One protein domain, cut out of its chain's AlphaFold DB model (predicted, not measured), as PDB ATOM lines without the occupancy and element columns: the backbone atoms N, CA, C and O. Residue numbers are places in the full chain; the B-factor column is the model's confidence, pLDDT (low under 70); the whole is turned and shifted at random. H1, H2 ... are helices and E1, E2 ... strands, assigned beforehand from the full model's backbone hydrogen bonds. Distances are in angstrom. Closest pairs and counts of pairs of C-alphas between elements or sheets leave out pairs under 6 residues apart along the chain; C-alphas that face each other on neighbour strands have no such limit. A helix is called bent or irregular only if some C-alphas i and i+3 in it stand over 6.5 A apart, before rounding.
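Overview. This is residues 669 to 781 of the 789 residues of the protein "KAP NTPase domain-containing protein" of Candidatus Gastranaerophilales bacterium HUM_4 (UniProt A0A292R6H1). Helix H3 runs through the middle, with the two long helices H1 and H2 packed on one side of it and, on its other side, a small two-stranded ribbon, E1 and E2, that sits between H3 and helix H4. The short helix H5 continues from E1, H6 continues from E2, and a long loop, residues 754 to 769, leads from H5 to E2. The printed part has 113 residues with six named helices and two named strands in the order H1, H2, H3, H4, E1, H5, E2, H6; the sheet E1 - E2 is antiparallel and the class is mostly helix. It is compact, with a radius of gyration of the C-alphas of 13.5 A and spans of 37 by 33 by 22 A.

Along the chain. H1, residues 669 to 685, begins with C-alpha 669 at (303.115, 174.991, 162.166) and is 21.9 A long. It has a kink of 46 degrees near residue 679 and is irregular, with C-alphas 680 and 683 7.5 A apart. H2, residues 689 to 708, is the longest helix at 29.0 A and ends with C-alpha 708 at (289.688, 165.698, 154.658). H3, residues 715 to 727, is 17.8 A long, and H4, residues 730 to 741, is 16.8 A long. E1 is residues 746 to 748, H5 749 to 753, E2 770 to 772. H6, residues 773 to 779, ends with C-alpha 779 at (296.030, 174.899, 145.956).

Arrangement. H3 is the hub. H1 touches it at a steep tilt of 40 degrees, the same way, closest at the C-alphas of Ile 670 and Pro 715, 4.8 A. H2 touches H3 with residues 691 to 699 alone, at a steep tilt of 46 degrees, opposite ways; the closest C-alphas are those of Ile 695 and Cys 723, 6.5 A. H1 and H2 are near each other, with 13 pairs of C-alphas within 10 A. The closest C-alphas of H3 and E2 are those of Ala 717 and Ile 771, 6.8 A. In the antiparallel pair E1 and E2, N 747 and O 771 are within hydrogen-bond range at 2.9 A. The closest C-alphas of H4 and E1 are those of Ile 735 and Ile 747, 7.2 A. H4 touches H5 with residues 731 to 735 alone, closest at the C-alphas of Met 731 and Val 752, 6.5 A. H3 and H4 only just touch, with 3 pairs of C-alphas within 8 A, and only at the corner, closest at the C-alphas of Ile 725 and Met 731, 5.7 A. H6 only just touches H2, with 3 pairs of C-alphas within 8 A, closest at those of Leu 702 and Ile 779, 7.0 A. Every O i to N i+4 pair is within hydrogen-bond range in H2, H3, H4, H5 and H6, and 11 of 13 are in H1.

Size, cuts and confidence. The two C-alphas farthest apart are those of Ser 708 and Asp 758, 39.0 A. The printed part has no cut. The link from H5 to E2, 16 residues, is long. The mean pLDDT of the printed part is 83.9; residues 741 to 744 and 757 to 766 are under 70.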
ATOM      1  N   ASP A 669     302.044 175.135 163.151       84.88
ATOM      2  CA  ASP A 669     303.115 174.991 162.166       84.88
ATOM      3  C   ASP A 669     302.859 175.833 160.904       84.88
ATOM      4  O   ASP A 669     303.718 176.613 160.504       84.88
ATOM      5  N   ILE A 670     301.648 175.789 160.334       88.50
ATOM      6  CA  ILE A 670     301.268 176.661 159.205       88.50
ATOM      7  C   ILE A 670     301.211 178.136 159.646       88.50
ATOM      8  O   ILE A 670     301.586 179.033 158.892       88.50
ATOM      9  N   ALA A 671     300.767 178.414 160.873       86.44
ATOM     10  CA  ALA A 671     300.717 179.763 161.430       86.44
ATOM     11  C   ALA A 671     302.115 180.369 161.663       86.44
ATOM     12  O   ALA A 671     302.286 181.575 161.475       86.44
ATOM     13  N   ASP A 672     303.099 179.559 162.052       87.88
ATOM     14  CA  ASP A 672     304.483 179.988 162.261       87.88
ATOM     15  C   ASP A 672     305.250 180.070 160.932       87.88
ATOM     16  O   ASP A 672     305.844 181.114 160.665       87.88
ATOM     17  N   ALA A 673     305.093 179.099 160.023       89.69
ATOM     18  CA  ALA A 673     305.602 179.195 158.649       89.69
ATOM     19  C   ALA A 673     305.096 180.465 157.930       89.69
ATOM     20  O   ALA A 673     305.843 181.122 157.200       89.69
ATOM     21  N   LEU A 674     303.843 180.870 158.179       93.00
ATOM     22  CA  LEU A 674     303.284 182.130 157.684       93.00
ATOM     23  C   LEU A 674     303.975 183.362 158.286       93.00
ATOM     24  O   LEU A 674     304.281 184.297 157.545       93.00
ATOM     25  N   LYS A 675     304.245 183.389 159.598       91.06
ATOM     26  CA  LYS A 675     304.996 184.493 160.228       91.06
ATOM     27  C   LYS A 675     306.414 184.576 159.674       91.06
ATOM     28  O   LYS A 675     306.838 185.667 159.303       91.06
ATOM     29  N   ASP A 676     307.107 183.448 159.552       90.62
ATOM     30  CA  ASP A 676     308.478 183.390 159.044       90.62
ATOM     31  C   ASP A 676     308.553 183.833 157.580       90.62
ATOM     32  O   ASP A 676     309.400 184.655 157.220       90.62
ATOM     33  N   PHE A 677     307.599 183.411 156.742       91.44
ATOM     34  CA  PHE A 677     307.480 183.902 155.368       91.44
ATOM     35  C   PHE A 677     307.305 185.430 155.317       91.44
ATOM     36  O   PHE A 677     307.962 186.111 154.526       91.44
ATOM     37  N   PHE A 678     306.441 186.000 156.163       91.31
ATOM     38  CA  PHE A 678     306.228 187.450 156.208       91.31
ATOM     39  C   PHE A 678     307.398 188.224 156.832       91.31
ATOM     40  O   PHE A 678     307.662 189.350 156.406       91.31
ATOM     41  N   LEU A 679     308.130 187.624 157.773       90.12
ATOM     42  CA  LEU A 679     309.337 188.186 158.374       90.12
ATOM     43  C   LEU A 679     310.499 188.253 157.372       90.12
ATOM     44  O   LEU A 679     311.189 189.268 157.307       90.12
ATOM     45  N   LEU A 680     310.691 187.198 156.575       87.50
ATOM     46  CA  LEU A 680     311.766 187.102 155.582       87.50
ATOM     47  C   LEU A 680     311.452 187.862 154.287       87.50
ATOM     48  O   LEU A 680     312.328 188.516 153.720       87.50
ATOM     49  N   TYR A 681     310.208 187.778 153.804       86.38
ATOM     50  CA  TYR A 681     309.854 188.181 152.438       86.38
ATOM     51  C   TYR A 681     308.768 189.260 152.352       86.38
ATOM     52  O   TYR A 681     308.577 189.845 151.283       86.38
ATOM     53  N   GLY A 682     308.076 189.581 153.452       86.31
ATOM     54  CA  GLY A 682     306.995 190.574 153.468       86.31
ATOM     55  C   GLY A 682     307.443 191.963 153.000       86.31
ATOM     56  O   GLY A 682     306.740 192.603 152.213       86.31
ATOM     57  N   ASP A 683     308.644 192.387 153.399       84.75
ATOM     58  CA  ASP A 683     309.200 193.704 153.056       84.75
ATOM     59  C   ASP A 683     309.643 193.821 151.594       84.75
ATOM     60  O   ASP A 683     309.553 194.908 151.013       84.75
ATOM     61  N   LEU A 684     310.060 192.704 150.991       83.62
ATOM     62  CA  LEU A 684     310.428 192.609 149.579       83.62
ATOM     63  C   LEU A 684     309.166 192.585 148.706       83.62
ATOM     64  O   LEU A 684     308.970 193.459 147.858       83.62
ATOM     65  N   ILE A 685     308.270 191.637 148.995       83.88
ATOM     66  CA  ILE A 685     307.097 191.325 148.176       83.88
ATOM     67  C   ILE A 685     305.966 192.356 148.357       83.88
ATOM     68  O   ILE A 685     305.190 192.605 147.434       83.88
ATOM     69  N   GLN A 686     305.861 193.014 149.515       86.44
ATOM     70  CA  GLN A 686     304.908 194.103 149.785       86.44
ATOM     71  C   GLN A 686     303.432 193.729 149.549       86.44
ATOM     72  O   GLN A 686     302.743 194.256 148.664       86.44
ATOM     73  N   PHE A 687     302.921 192.814 150.370       90.50
ATOM     74  CA  PHE A 687     301.504 192.446 150.436       90.50
ATOM     75  C   PHE A 687     300.625 193.575 150.990       90.50
ATOM     76  O   PHE A 687     301.011 194.297 151.909       90.50
ATOM     77  N   SER A 688     299.390 193.690 150.495       91.75
ATOM     78  CA  SER A 688     298.386 194.564 151.110       91.75
ATOM     79  C   SER A 688     297.660 193.843 152.261       91.75
ATOM     80  O   SER A 688     297.505 192.623 152.191       91.75
ATOM     81  N   PRO A 689     297.144 194.545 153.292       91.38
ATOM     82  CA  PRO A 689     296.415 193.925 154.407       91.38
ATOM     83  C   PRO A 689     295.235 193.058 153.961       91.38
ATOM     84  O   PRO A 689     294.951 192.030 154.570       91.38
ATOM     85  N   ARG A 690     294.574 193.440 152.859       90.31
ATOM     86  CA  ARG A 690     293.553 192.613 152.206       90.31
ATOM     87  C   ARG A 690     294.121 191.282 151.705       90.31
ATOM     88  O   ARG A 690     293.495 190.256 151.945       90.31
ATOM     89  N   LYS A 691     295.280 191.288 151.028       91.12
ATOM     90  CA  LYS A 691     295.946 190.045 150.599       91.12
ATOM     91  C   LYS A 691     296.343 189.194 151.809       91.12
ATOM     92  O   LYS A 691     296.065 188.008 151.783       91.12
ATOM     93  N   VAL A 692     296.864 189.782 152.893       92.06
ATOM     94  CA  VAL A 692     297.192 189.041 154.133       92.06
ATOM     95  C   VAL A 692     295.955 188.340 154.717       92.06
ATOM     96  O   VAL A 692     295.973 187.130 154.910       92.06
ATOM     97  N   LYS A 693     294.842 189.066 154.913       89.12
ATOM     98  CA  LYS A 693     293.563 188.476 155.361       89.12
ATOM     99  C   LYS A 693     293.077 187.358 154.431       89.12
ATOM    100  O   LYS A 693     292.611 186.323 154.897       89.12
ATOM    101  N   ARG A 694     293.175 187.569 153.112       90.12
ATOM    102  CA  ARG A 694     292.770 186.587 152.098       90.12
ATOM    103  C   ARG A 694     293.646 185.330 152.140       90.12
ATOM    104  O   ARG A 694     293.084 184.246 152.103       90.12
ATOM    105  N   ILE A 695     294.962 185.466 152.292       92.38
ATOM    106  CA  ILE A 695     295.907 184.350 152.455       92.38
ATOM    107  C   ILE A 695     295.561 183.527 153.702       92.38
ATOM    108  O   ILE A 695     295.396 182.319 153.585       92.38
ATOM    109  N   VAL A 696     295.346 184.161 154.864       90.12
ATOM    110  CA  VAL A 696     294.931 183.454 156.096       90.12
ATOM    111  C   VAL A 696     293.610 182.699 155.888       90.12
ATOM    112  O   VAL A 696     293.498 181.533 156.261       90.12
ATOM    113  N   ASN A 697     292.618 183.326 155.247       88.38
ATOM    114  CA  ASN A 697     291.345 182.676 154.925       88.38
ATOM    115  C   ASN A 697     291.510 181.490 153.958       88.38
ATOM    116  O   ASN A 697     290.862 180.465 154.150       88.38
ATOM    117  N   ILE A 698     292.361 181.617 152.933       89.19
ATOM    118  CA  ILE A 698     292.656 180.532 151.985       89.19
ATOM    119  C   ILE A 698     293.337 179.381 152.714       89.19
ATOM    120  O   ILE A 698     292.857 178.262 152.607       89.19
ATOM    121  N   LEU A 699     294.382 179.644 153.504       89.56
ATOM    122  CA  LEU A 699     295.101 178.614 154.256       89.56
ATOM    123  C   LEU A 699     294.185 177.871 155.241       89.56
ATOM    124  O   LEU A 699     294.264 176.651 155.317       89.56
ATOM    125  N   ARG A 700     293.256 178.562 155.921       85.12
ATOM    126  CA  ARG A 700     292.225 177.928 156.770       85.12
ATOM    127  C   ARG A 700     291.356 176.926 156.001       85.12
ATOM    128  O   ARG A 700     291.154 175.806 156.462       85.12
ATOM    129  N   ILE A 701     290.827 177.330 154.844       83.62
ATOM    130  CA  ILE A 701     289.929 176.496 154.026       83.62
ATOM    131  C   ILE A 701     290.707 175.347 153.374       83.62
ATOM    132  O   ILE A 701     290.279 174.198 153.423       83.62
ATOM    133  N   LEU A 702     291.869 175.655 152.804       86.38
ATOM    134  CA  LEU A 702     292.755 174.714 152.130       86.38
ATOM    135  C   LEU A 702     293.275 173.644 153.095       86.38
ATOM    136  O   LEU A 702     293.214 172.467 152.769       86.38
ATOM    137  N   ASN A 703     293.700 174.023 154.306       85.44
ATOM    138  CA  ASN A 703     294.066 173.071 155.353       85.44
ATOM    139  C   ASN A 703     292.902 172.120 155.686       85.44
ATOM    140  O   ASN A 703     293.122 170.928 155.881       85.44
ATOM    141  N   SER A 704     291.659 172.610 155.708       81.44
ATOM    142  CA  SER A 704     290.502 171.734 155.912       81.44
ATOM    143  C   SER A 704     290.290 170.735 154.765       81.44
ATOM    144  O   SER A 704     289.922 169.601 155.059       81.44
ATOM    145  N   ASP A 705     290.504 171.125 153.501       82.56
ATOM    146  CA  ASP A 705     290.377 170.222 152.335       82.56
ATOM    147  C   ASP A 705     291.536 169.212 152.276       82.56
ATOM    148  O   ASP A 705     291.334 168.033 151.996       82.56
ATOM    149  N   LEU A 706     292.761 169.635 152.599       84.56
ATOM    150  CA  LEU A 706     293.926 168.746 152.655       84.56
ATOM    151  C   LEU A 706     293.749 167.660 153.726       84.56
ATOM    152  O   LEU A 706     293.914 166.476 153.430       84.56
ATOM    153  N   ASN A 707     293.308 168.043 154.931       80.88
ATOM    154  CA  ASN A 707     293.034 167.095 156.012       80.88
ATOM    155  C   ASN A 707     291.873 166.141 155.686       80.88
ATOM    156  O   ASN A 707     291.972 164.956 155.989       80.88
ATOM    157  N   SER A 708     290.794 166.599 155.032       79.75
ATOM    158  CA  SER A 708     289.688 165.698 154.658       79.75
ATOM    159  C   SER A 708     290.061 164.681 153.577       79.75
ATOM    160  O   SER A 708     289.439 163.625 153.503       79.75
ATOM    161  N   ASN A 709     291.068 164.982 152.751       80.62
ATOM    162  CA  ASN A 709     291.554 164.097 151.688       80.62
ATOM    163  C   ASN A 709     292.847 163.335 152.067       80.62
ATOM    164  O   ASN A 709     293.386 162.620 151.228       80.62
ATOM    165  N   ASN A 710     293.332 163.452 153.313       84.75
ATOM    166  CA  ASN A 710     294.595 162.872 153.803       84.75
ATOM    167  C   ASN A 710     295.846 163.268 152.985       84.75
ATOM    168  O   ASN A 710     296.767 162.467 152.820       84.75
ATOM    169  N   ILE A 711     295.898 164.505 152.480       85.38
ATOM    170  CA  ILE A 711     297.039 165.014 151.707       85.38
ATOM    171  C   ILE A 711     297.941 165.836 152.618       85.38
ATOM    172  O   ILE A 711     297.513 166.837 153.190       85.38
ATOM    173  N   ASN A 712     299.203 165.423 152.722       86.81
ATOM    174  CA  ASN A 712     300.208 166.106 153.523       86.81
ATOM    175  C   ASN A 712     301.081 167.015 152.645       86.81
ATOM    176  O   ASN A 712     301.675 166.550 151.675       86.81
ATOM    177  N   ILE A 713     301.184 168.293 153.005       89.38
ATOM    178  CA  ILE A 713     302.031 169.288 152.334       89.38
ATOM    179  C   ILE A 713     302.843 169.991 153.417       89.38
ATOM    180  O   ILE A 713     302.263 170.432 154.408       89.38
ATOM    181  N   GLU A 714     304.157 170.125 153.226       90.75
ATOM    182  CA  GLU A 714     305.018 170.846 154.172       90.75
ATOM    183  C   GLU A 714     304.493 172.281 154.408       90.75
ATOM    184  O   GLU A 714     304.196 172.982 153.427       90.75
ATOM    185  N   PRO A 715     304.353 172.740 155.670       90.81
ATOM    186  CA  PRO A 715     303.773 174.044 156.006       90.81
ATOM    187  C   PRO A 715     304.425 175.227 155.283       90.81
ATOM    188  O   PRO A 715     303.735 176.150 154.843       90.81
ATOM    189  N   GLU A 716     305.743 175.185 155.113       91.31
ATOM    190  CA  GLU A 716     306.555 176.171 154.405       91.31
ATOM    191  C   GLU A 716     306.234 176.179 152.908       91.31
ATOM    192  O   GLU A 716     306.033 177.247 152.323       91.31
ATOM    193  N   ALA A 717     306.121 174.996 152.293       90.00
ATOM    194  CA  ALA A 717     305.798 174.851 150.877       90.00
ATOM    195  C   ALA A 717     304.366 175.306 150.569       90.00
ATOM    196  O   ALA A 717     304.136 176.058 149.616       90.00
ATOM    197  N   LEU A 718     303.412 174.916 151.420       92.31
ATOM    198  CA  LEU A 718     302.014 175.336 151.358       92.31
ATOM    199  C   LEU A 718     301.885 176.860 151.479       92.31
ATOM    200  O   LEU A 718     301.245 177.512 150.650       92.31
ATOM    201  N   THR A 719     302.537 177.431 152.494       92.69
ATOM    202  CA  THR A 719     302.550 178.871 152.769       92.69
ATOM    203  C   THR A 719     303.165 179.648 151.614       92.69
ATOM    204  O   THR A 719     302.547 180.589 151.114       92.69
ATOM    205  N   ALA A 720     304.358 179.260 151.156       91.31
ATOM    206  CA  ALA A 720     305.057 179.957 150.084       91.31
ATOM    207  C   ALA A 720     304.271 179.910 148.769       91.31
ATOM    208  O   ALA A 720     304.122 180.947 148.122       91.31
ATOM    209  N   ALA A 721     303.706 178.755 148.404       90.12
ATOM    210  CA  ALA A 721     302.883 178.620 147.207       90.12
ATOM    211  C   ALA A 721     301.630 179.511 147.264       90.12
ATOM    212  O   ALA A 721     301.390 180.284 146.334       90.12
ATOM    213  N   VAL A 722     300.862 179.477 148.362       92.44
ATOM    214  CA  VAL A 722     299.672 180.333 148.511       92.44
ATOM    215  C   VAL A 722     300.056 181.813 148.498       92.44
ATOM    216  O   VAL A 722     299.452 182.585 147.755       92.44
ATOM    217  N   CYS A 723     301.071 182.222 149.265       91.94
ATOM    218  CA  CYS A 723     301.522 183.612 149.326       91.94
ATOM    219  C   CYS A 723     302.009 184.130 147.967       91.94
ATOM    220  O   CYS A 723     301.617 185.223 147.553       91.94
ATOM    221  N   LEU A 724     302.843 183.363 147.262       89.38
ATOM    222  CA  LEU A 724     303.387 183.767 145.970       89.38
ATOM    223  C   LEU A 724     302.311 183.829 144.891       89.38
ATOM    224  O   LEU A 724     302.244 184.838 144.195       89.38
ATOM    225  N   ILE A 725     301.423 182.839 144.777       88.00
ATOM    226  CA  ILE A 725     300.407 182.866 143.717       88.00
ATOM    227  C   ILE A 725     299.313 183.910 144.021       88.00
ATOM    228  O   ILE A 725     298.897 184.642 143.126       88.00
ATOM    229  N   GLU A 726     298.917 184.107 145.287       87.88
ATOM    230  CA  GLU A 726     298.030 185.226 145.658       87.88
ATOM    231  C   GLU A 726     298.684 186.591 145.450       87.88
ATOM    232  O   GLU A 726     298.000 187.580 145.166       87.88
ATOM    233  N   ARG A 727     300.012 186.694 145.575       87.12
ATOM    234  CA  ARG A 727     300.740 187.897 145.173       87.12
ATOM    235  C   ARG A 727     300.713 188.066 143.653       87.12
ATOM    236  O   ARG A 727     300.419 189.182 143.210       87.12
ATOM    237  N   TYR A 728     300.989 186.986 142.931       86.81
ATOM    238  CA  TYR A 728     301.369 186.913 141.526       86.81
ATOM    239  C   TYR A 728     300.569 185.833 140.773       86.81
ATOM    240  O   TYR A 728     301.088 184.740 140.523       86.81
ATOM    241  N   PRO A 729     299.314 186.115 140.381       85.50
ATOM    242  CA  PRO A 729     298.442 185.108 139.780       85.50
ATOM    243  C   PRO A 729     298.961 184.523 138.458       85.50
ATOM    244  O   PRO A 729     298.565 183.426 138.080       85.50
ATOM    245  N   GLU A 730     299.886 185.202 137.770       85.56
ATOM    246  CA  GLU A 730     300.537 184.688 136.556       85.56
ATOM    247  C   GLU A 730     301.375 183.426 136.835       85.56
ATOM    248  O   GLU A 730     301.556 182.596 135.947       85.56
ATOM    249  N   MET A 731     301.832 183.223 138.081       86.75
ATOM    250  CA  MET A 731     302.512 181.984 138.487       86.75
ATOM    251  C   MET A 731     301.608 180.762 138.317       86.75
ATOM    252  O   MET A 731     302.107 179.700 137.963       86.75
ATOM    253  N   SER A 732     300.292 180.917 138.506       86.50
ATOM    254  CA  SER A 732     299.297 179.857 138.293       86.50
ATOM    255  C   SER A 732     299.364 179.319 136.856       86.50
ATOM    256  O   SER A 732     299.563 178.124 136.634       86.50
ATOM    257  N   GLN A 733     299.337 180.218 135.864       84.06
ATOM    258  CA  GLN A 733     299.455 179.861 134.445       84.06
ATOM    259  C   GLN A 733     300.771 179.131 134.141       84.06
ATOM    260  O   GLN A 733     300.780 178.107 133.455       84.06
ATOM    261  N   ILE A 734     301.896 179.646 134.648       86.88
ATOM    262  CA  ILE A 734     303.223 179.086 134.361       86.88
ATOM    263  C   ILE A 734     303.374 177.703 135.005       86.88
ATOM    264  O   ILE A 734     303.796 176.767 134.326       86.88
ATOM    265  N   ILE A 735     302.965 177.537 136.268       86.81
ATOM    266  CA  ILE A 735     302.981 176.240 136.961       86.81
ATOM    267  C   ILE A 735     302.093 175.233 136.224       86.81
ATOM    268  O   ILE A 735     302.558 174.136 135.920       86.81
ATOM    269  N   ALA A 736     300.857 175.605 135.870       85.06
ATOM    270  CA  ALA A 736     299.954 174.734 135.118       85.06
ATOM    271  C   ALA A 736     300.564 174.309 133.770       85.06
ATOM    272  O   ALA A 736     300.673 173.114 133.498       85.06
ATOM    273  N   SER A 737     301.047 175.266 132.971       84.69
ATOM    274  CA  SER A 737     301.618 174.981 131.648       84.69
ATOM    275  C   SER A 737     302.852 174.074 131.710       84.69
ATOM    276  O   SER A 737     303.013 173.209 130.852       84.69
ATOM    277  N   LYS A 738     303.703 174.205 132.732       84.88
ATOM    278  CA  LYS A 738     304.846 173.307 132.937       84.88
ATOM    279  C   LYS A 738     304.401 171.916 133.398       84.88
ATOM    280  O   LYS A 738     304.809 170.928 132.801       84.88
ATOM    281  N   LEU A 739     303.506 171.816 134.385       82.38
ATOM    282  CA  LEU A 739     302.982 170.524 134.859       82.38
ATOM    283  C   LEU A 739     302.196 169.753 133.785       82.38
ATOM    284  O   LEU A 739     302.038 168.539 133.903       82.38
ATOM    285  N   GLU A 740     301.677 170.438 132.767       78.06
ATOM    286  CA  GLU A 740     300.980 169.827 131.632       78.06
ATOM    287  C   GLU A 740     301.923 169.461 130.475       78.06
ATOM    288  O   GLU A 740     301.757 168.388 129.896       78.06
ATOM    289  N   ASN A 741     302.930 170.290 130.165       69.50
ATOM    290  CA  ASN A 741     303.838 170.067 129.030       69.50
ATOM    291  C   ASN A 741     305.065 169.191 129.343       69.50
ATOM    292  O   ASN A 741     305.679 168.661 128.415       69.50
ATOM    293  N   THR A 742     305.449 169.021 130.612       62.84
ATOM    294  CA  THR A 742     306.554 168.136 131.007       62.84
ATOM    295  C   THR A 742     306.097 167.022 131.947       62.84
ATOM    296  O   THR A 742     305.290 167.234 132.847       62.84
ATOM    297  N   ASN A 743     306.699 165.830 131.816       68.06
ATOM    298  CA  ASN A 743     306.526 164.691 132.743       68.06
ATOM    299  C   ASN A 743     307.092 164.954 134.164       68.06
ATOM    300  O   ASN A 743     307.266 164.030 134.958       68.06
ATOM    301  N   THR A 744     307.409 166.206 134.486       69.75
ATOM    302  CA  THR A 744     307.862 166.678 135.794       69.75
ATOM    303  C   THR A 744     306.747 166.542 136.825       69.75
ATOM    304  O   THR A 744     305.689 167.154 136.683       69.75
ATOM    305  N   GLN A 745     306.995 165.770 137.882       79.62
ATOM    306  CA  GLN A 745     306.061 165.635 139.002       79.62
ATOM    307  C   GLN A 745     306.148 166.798 140.000       79.62
ATOM    308  O   GLN A 745     305.176 167.043 140.711       79.62
ATOM    309  N   GLU A 746     307.263 167.532 140.015       86.00
ATOM    310  CA  GLU A 746     307.512 168.693 140.875       86.00
ATOM    311  C   GLU A 746     307.995 169.906 140.078       86.00
ATOM    312  O   GLU A 746     308.635 169.766 139.032       86.00
ATOM    313  N   ILE A 747     307.723 171.098 140.610       88.00
ATOM    314  CA  ILE A 747     308.225 172.378 140.106       88.00
ATOM    315  C   ILE A 747     308.775 173.216 141.253       88.00
ATOM    316  O   ILE A 747     308.133 173.368 142.289       88.00
ATOM    317  N   ASN A 748     309.937 173.821 141.025       89.31
ATOM    318  CA  ASN A 748     310.529 174.799 141.924       89.31
ATOM    319  C   ASN A 748     309.860 176.178 141.764       89.31
ATOM    320  O   ASN A 748     309.802 176.721 140.656       89.31
ATOM    321  N   LEU A 749     309.368 176.759 142.861       86.44
ATOM    322  CA  LEU A 749     308.623 178.024 142.839       86.44
ATOM    323  C   LEU A 749     309.488 179.227 142.430       86.44
ATOM    324  O   LEU A 749     308.966 180.161 141.820       86.44
ATOM    325  N   MET A 750     310.797 179.207 142.706       84.38
ATOM    326  CA  MET A 750     311.703 180.286 142.298       84.38
ATOM    327  C   MET A 750     311.972 180.280 140.795       84.38
ATOM    328  O   MET A 750     311.874 181.329 140.165       84.38
ATOM    329  N   ALA A 751     312.178 179.104 140.196       83.56
ATOM    330  CA  ALA A 751     312.320 178.974 138.742       83.56
ATOM    331  C   ALA A 751     311.061 179.423 137.965       83.56
ATOM    332  O   ALA A 751     311.143 179.799 136.800       83.56
ATOM    333  N   VAL A 752     309.881 179.390 138.594       86.25
ATOM    334  CA  VAL A 752     308.648 179.994 138.051       86.25
ATOM    335  C   VAL A 752     308.642 181.511 138.236       86.25
ATOM    336  O   VAL A 752     308.172 182.239 137.364       86.25
ATOM    337  N   LEU A 753     309.129 182.002 139.376       82.88
ATOM    338  CA  LEU A 753     309.088 183.422 139.709       82.88
ATOM    339  C   LEU A 753     310.007 184.265 138.813       82.88
ATOM    340  O   LEU A 753     309.631 185.376 138.437       82.88
ATOM    341  N   GLU A 754     311.172 183.720 138.451       82.44
ATOM    342  CA  GLU A 754     312.155 184.345 137.554       82.44
ATOM    343  C   GLU A 754     311.642 184.540 136.117       82.44
ATOM    344  O   GLU A 754     312.089 185.453 135.425       82.44
ATOM    345  N   GLU A 755     310.675 183.734 135.669       82.25
ATOM    346  CA  GLU A 755     310.114 183.824 134.313       82.25
ATOM    347  C   GLU A 755     309.100 184.962 134.135       82.25
ATOM    348  O   GLU A 755     308.716 185.266 133.003       82.25
ATOM    349  N   ILE A 756     308.651 185.613 135.216       80.38
ATOM    350  CA  ILE A 756     307.597 186.627 135.113       80.38
ATOM    351  C   ILE A 756     308.193 188.037 134.933       80.38
ATOM    352  O   ILE A 756     308.971 188.484 135.781       80.38
ATOM    353  N   PRO A 757     307.806 188.782 133.873       68.69
ATOM    354  CA  PRO A 757     308.392 190.083 133.548       68.69
ATOM    355  C   PRO A 757     308.336 191.146 134.660       68.69
ATOM    356  O   PRO A 757     307.446 191.157 135.511       68.69
ATOM    357  N   ASP A 758     309.275 192.097 134.580       61.34
ATOM    358  CA  ASP A 758     309.411 193.294 135.432       61.34
ATOM    359  C   ASP A 758     309.663 193.053 136.941       61.34
ATOM    360  O   ASP A 758     309.548 193.979 137.753       61.34
ATOM    361  N   ARG A 759     310.076 191.845 137.349       64.44
ATOM    362  CA  ARG A 759     310.321 191.515 138.766       64.44
ATOM    363  C   ARG A 759     311.759 191.782 139.202       64.44
ATOM    364  O   ARG A 759     312.718 191.299 138.614       64.44
ATOM    365  N   LYS A 760     311.903 192.552 140.286       52.06
ATOM    366  CA  LYS A 760     313.188 192.915 140.916       52.06
ATOM    367  C   LYS A 760     313.434 192.136 142.211       52.06
ATOM    368  O   LYS A 760     313.874 192.703 143.206       52.06
ATOM    369  N   GLU A 761     313.118 190.847 142.201       60.78
ATOM    370  CA  GLU A 761     313.196 189.971 143.375       60.78
ATOM    371  C   GLU A 761     314.368 188.979 143.289       60.78
ATOM    372  O   GLU A 761     314.299 187.869 143.803       60.78
ATOM    373  N   SER A 762     315.515 189.433 142.764       52.16
ATOM    374  CA  SER A 762     316.812 188.725 142.843       52.16
ATOM    375  C   SER A 762     317.317 188.490 144.281       52.16
ATOM    376  O   SER A 762     318.409 187.970 144.481       52.16
ATOM    377  N   LEU A 763     316.536 188.913 145.280       51.94
ATOM    378  CA  LEU A 763     316.738 188.729 146.716       51.94
ATOM    379  C   LEU A 763     315.938 187.544 147.290       51.94
ATOM    380  O   LEU A 763     316.139 187.190 148.447       51.94
ATOM    381  N   LEU A 764     315.055 186.910 146.506       63.34
ATOM    382  CA  LEU A 764     314.343 185.686 146.902       63.34
ATOM    383  C   LEU A 764     315.144 184.403 146.598       63.34
ATOM    384  O   LEU A 764     314.612 183.306 146.725       63.34
ATOM    385  N   SER A 765     316.435 184.522 146.263       58.91
ATOM    386  CA  SER A 765     317.348 183.420 145.895       58.91
ATOM    387  C   SER A 765     317.394 182.242 146.875       58.91
ATOM    388  O   SER A 765     317.842 181.159 146.513       58.91
ATOM    389  N   ASN A 766     316.962 182.453 148.119       64.19
ATOM    390  CA  ASN A 766     317.001 181.460 149.188       64.19
ATOM    391  C   ASN A 766     315.690 180.660 149.320       64.19
ATOM    392  O   ASN A 766     315.640 179.709 150.098       64.19
ATOM    393  N   LEU A 767     314.631 181.010 148.579       73.69
ATOM    394  CA  LEU A 767     313.329 180.340 148.631       73.69
ATOM    395  C   LEU A 767     313.317 179.049 147.787       73.69
ATOM    396  O   LEU A 767     312.541 178.901 146.843       73.69
ATOM    397  N   ASN A 768     314.194 178.100 148.110       80.62
ATOM    398  CA  ASN A 768     314.308 176.843 147.373       80.62
ATOM    399  C   ASN A 768     313.191 175.849 147.749       80.62
ATOM    400  O   ASN A 768     313.425 174.882 148.468       80.62
ATOM    401  N   ILE A 769     311.972 176.121 147.280       86.44
ATOM    402  CA  ILE A 769     310.758 175.356 147.589       86.44
ATOM    403  C   ILE A 769     310.209 174.711 146.315       86.44
ATOM    404  O   ILE A 769     309.934 175.400 145.328       86.44
ATOM    405  N   ASN A 770     309.997 173.395 146.366       88.06
ATOM    406  CA  ASN A 770     309.305 172.635 145.328       88.06
ATOM    407  C   ASN A 770     307.826 172.433 145.687       88.06
ATOM    408  O   ASN A 770     307.456 172.355 146.856       88.06
ATOM    409  N   ILE A 771     306.979 172.291 144.669       88.75
ATOM    410  CA  ILE A 771     305.593 171.844 144.812       88.75
ATOM    411  C   ILE A 771     305.280 170.732 143.808       88.75
ATOM    412  O   ILE A 771     305.658 170.819 142.638       88.75
ATOM    413  N   SER A 772     304.585 169.685 144.259       88.94
ATOM    414  CA  SER A 772     304.162 168.576 143.399       88.94
ATOM    415  C   SER A 772     302.935 168.938 142.553       88.94
ATOM    416  O   SER A 772     302.160 169.841 142.891       88.94
ATOM    417  N   ARG A 773     302.710 168.194 141.463       87.38
ATOM    418  CA  ARG A 773     301.520 168.337 140.606       87.38
ATOM    419  C   ARG A 773     300.215 168.173 141.386       87.38
ATOM    420  O   ARG A 773     299.250 168.890 141.136       87.38
ATOM    421  N   GLU A 774     300.195 167.231 142.323       87.56
ATOM    422  CA  GLU A 774     299.053 166.962 143.194       87.56
ATOM    423  C   GLU A 774     298.802 168.129 144.153       87.56
ATOM    424  O   GLU A 774     297.698 168.673 144.181       87.56
ATOM    425  N   HIS A 775     299.844 168.590 144.849       89.50
ATOM    426  CA  HIS A 775     299.760 169.709 145.788       89.50
ATOM    427  C   HIS A 775     299.268 170.979 145.083       89.50
ATOM    428  O   HIS A 775     298.322 171.623 145.541       89.50
ATOM    429  N   TYR A 776     299.832 171.297 143.914       88.69
ATOM    430  CA  TYR A 776     299.388 172.429 143.104       88.69
ATOM    431  C   TYR A 776     297.910 172.321 142.689       88.69
ATOM    432  O   TYR A 776     297.167 173.299 142.789       88.69
ATOM    433  N   ASN A 777     297.455 171.132 142.278       86.62
ATOM    434  CA  ASN A 777     296.058 170.902 141.902       86.62
ATOM    435  C   ASN A 777     295.069 171.095 143.066       86.62
ATOM    436  O   ASN A 777     293.911 171.422 142.810       86.62
ATOM    437  N   TYR A 778     295.504 170.941 144.320       86.25
ATOM    438  CA  TYR A 778     294.702 171.309 145.491       86.25
ATOM    439  C   TYR A 778     294.725 172.814 145.760       86.25
ATOM    440  O   TYR A 778     293.659 173.416 145.893       86.25
ATOM    441  N   ILE A 779     295.906 173.446 145.754       86.88
ATOM    442  CA  ILE A 779     296.030 174.899 145.956       86.88
ATOM    443  C   ILE A 779     295.185 175.665 144.931       86.88
ATOM    444  O   ILE A 779     294.394 176.531 145.315       86.88
ATOM    445  N   ARG A 780     295.287 175.308 143.639       86.81
ATOM    446  CA  ARG A 780     294.644 176.035 142.529       86.81
ATOM    447  C   ARG A 780     293.114 176.106 142.602       86.81
ATOM    448  O   ARG A 780     292.531 176.974 141.967       86.81
ATOM    449  N   LYS A 781     292.455 175.255 143.403       85.38
ATOM    450  CA  LYS A 781     291.000 175.325 143.648       85.38
ATOM    451  C   LYS A 781     290.574 176.597 144.405       85.38
ATOM    452  O   LYS A 781     289.419 177.002 144.296       85.38
TER     453      LYS A 781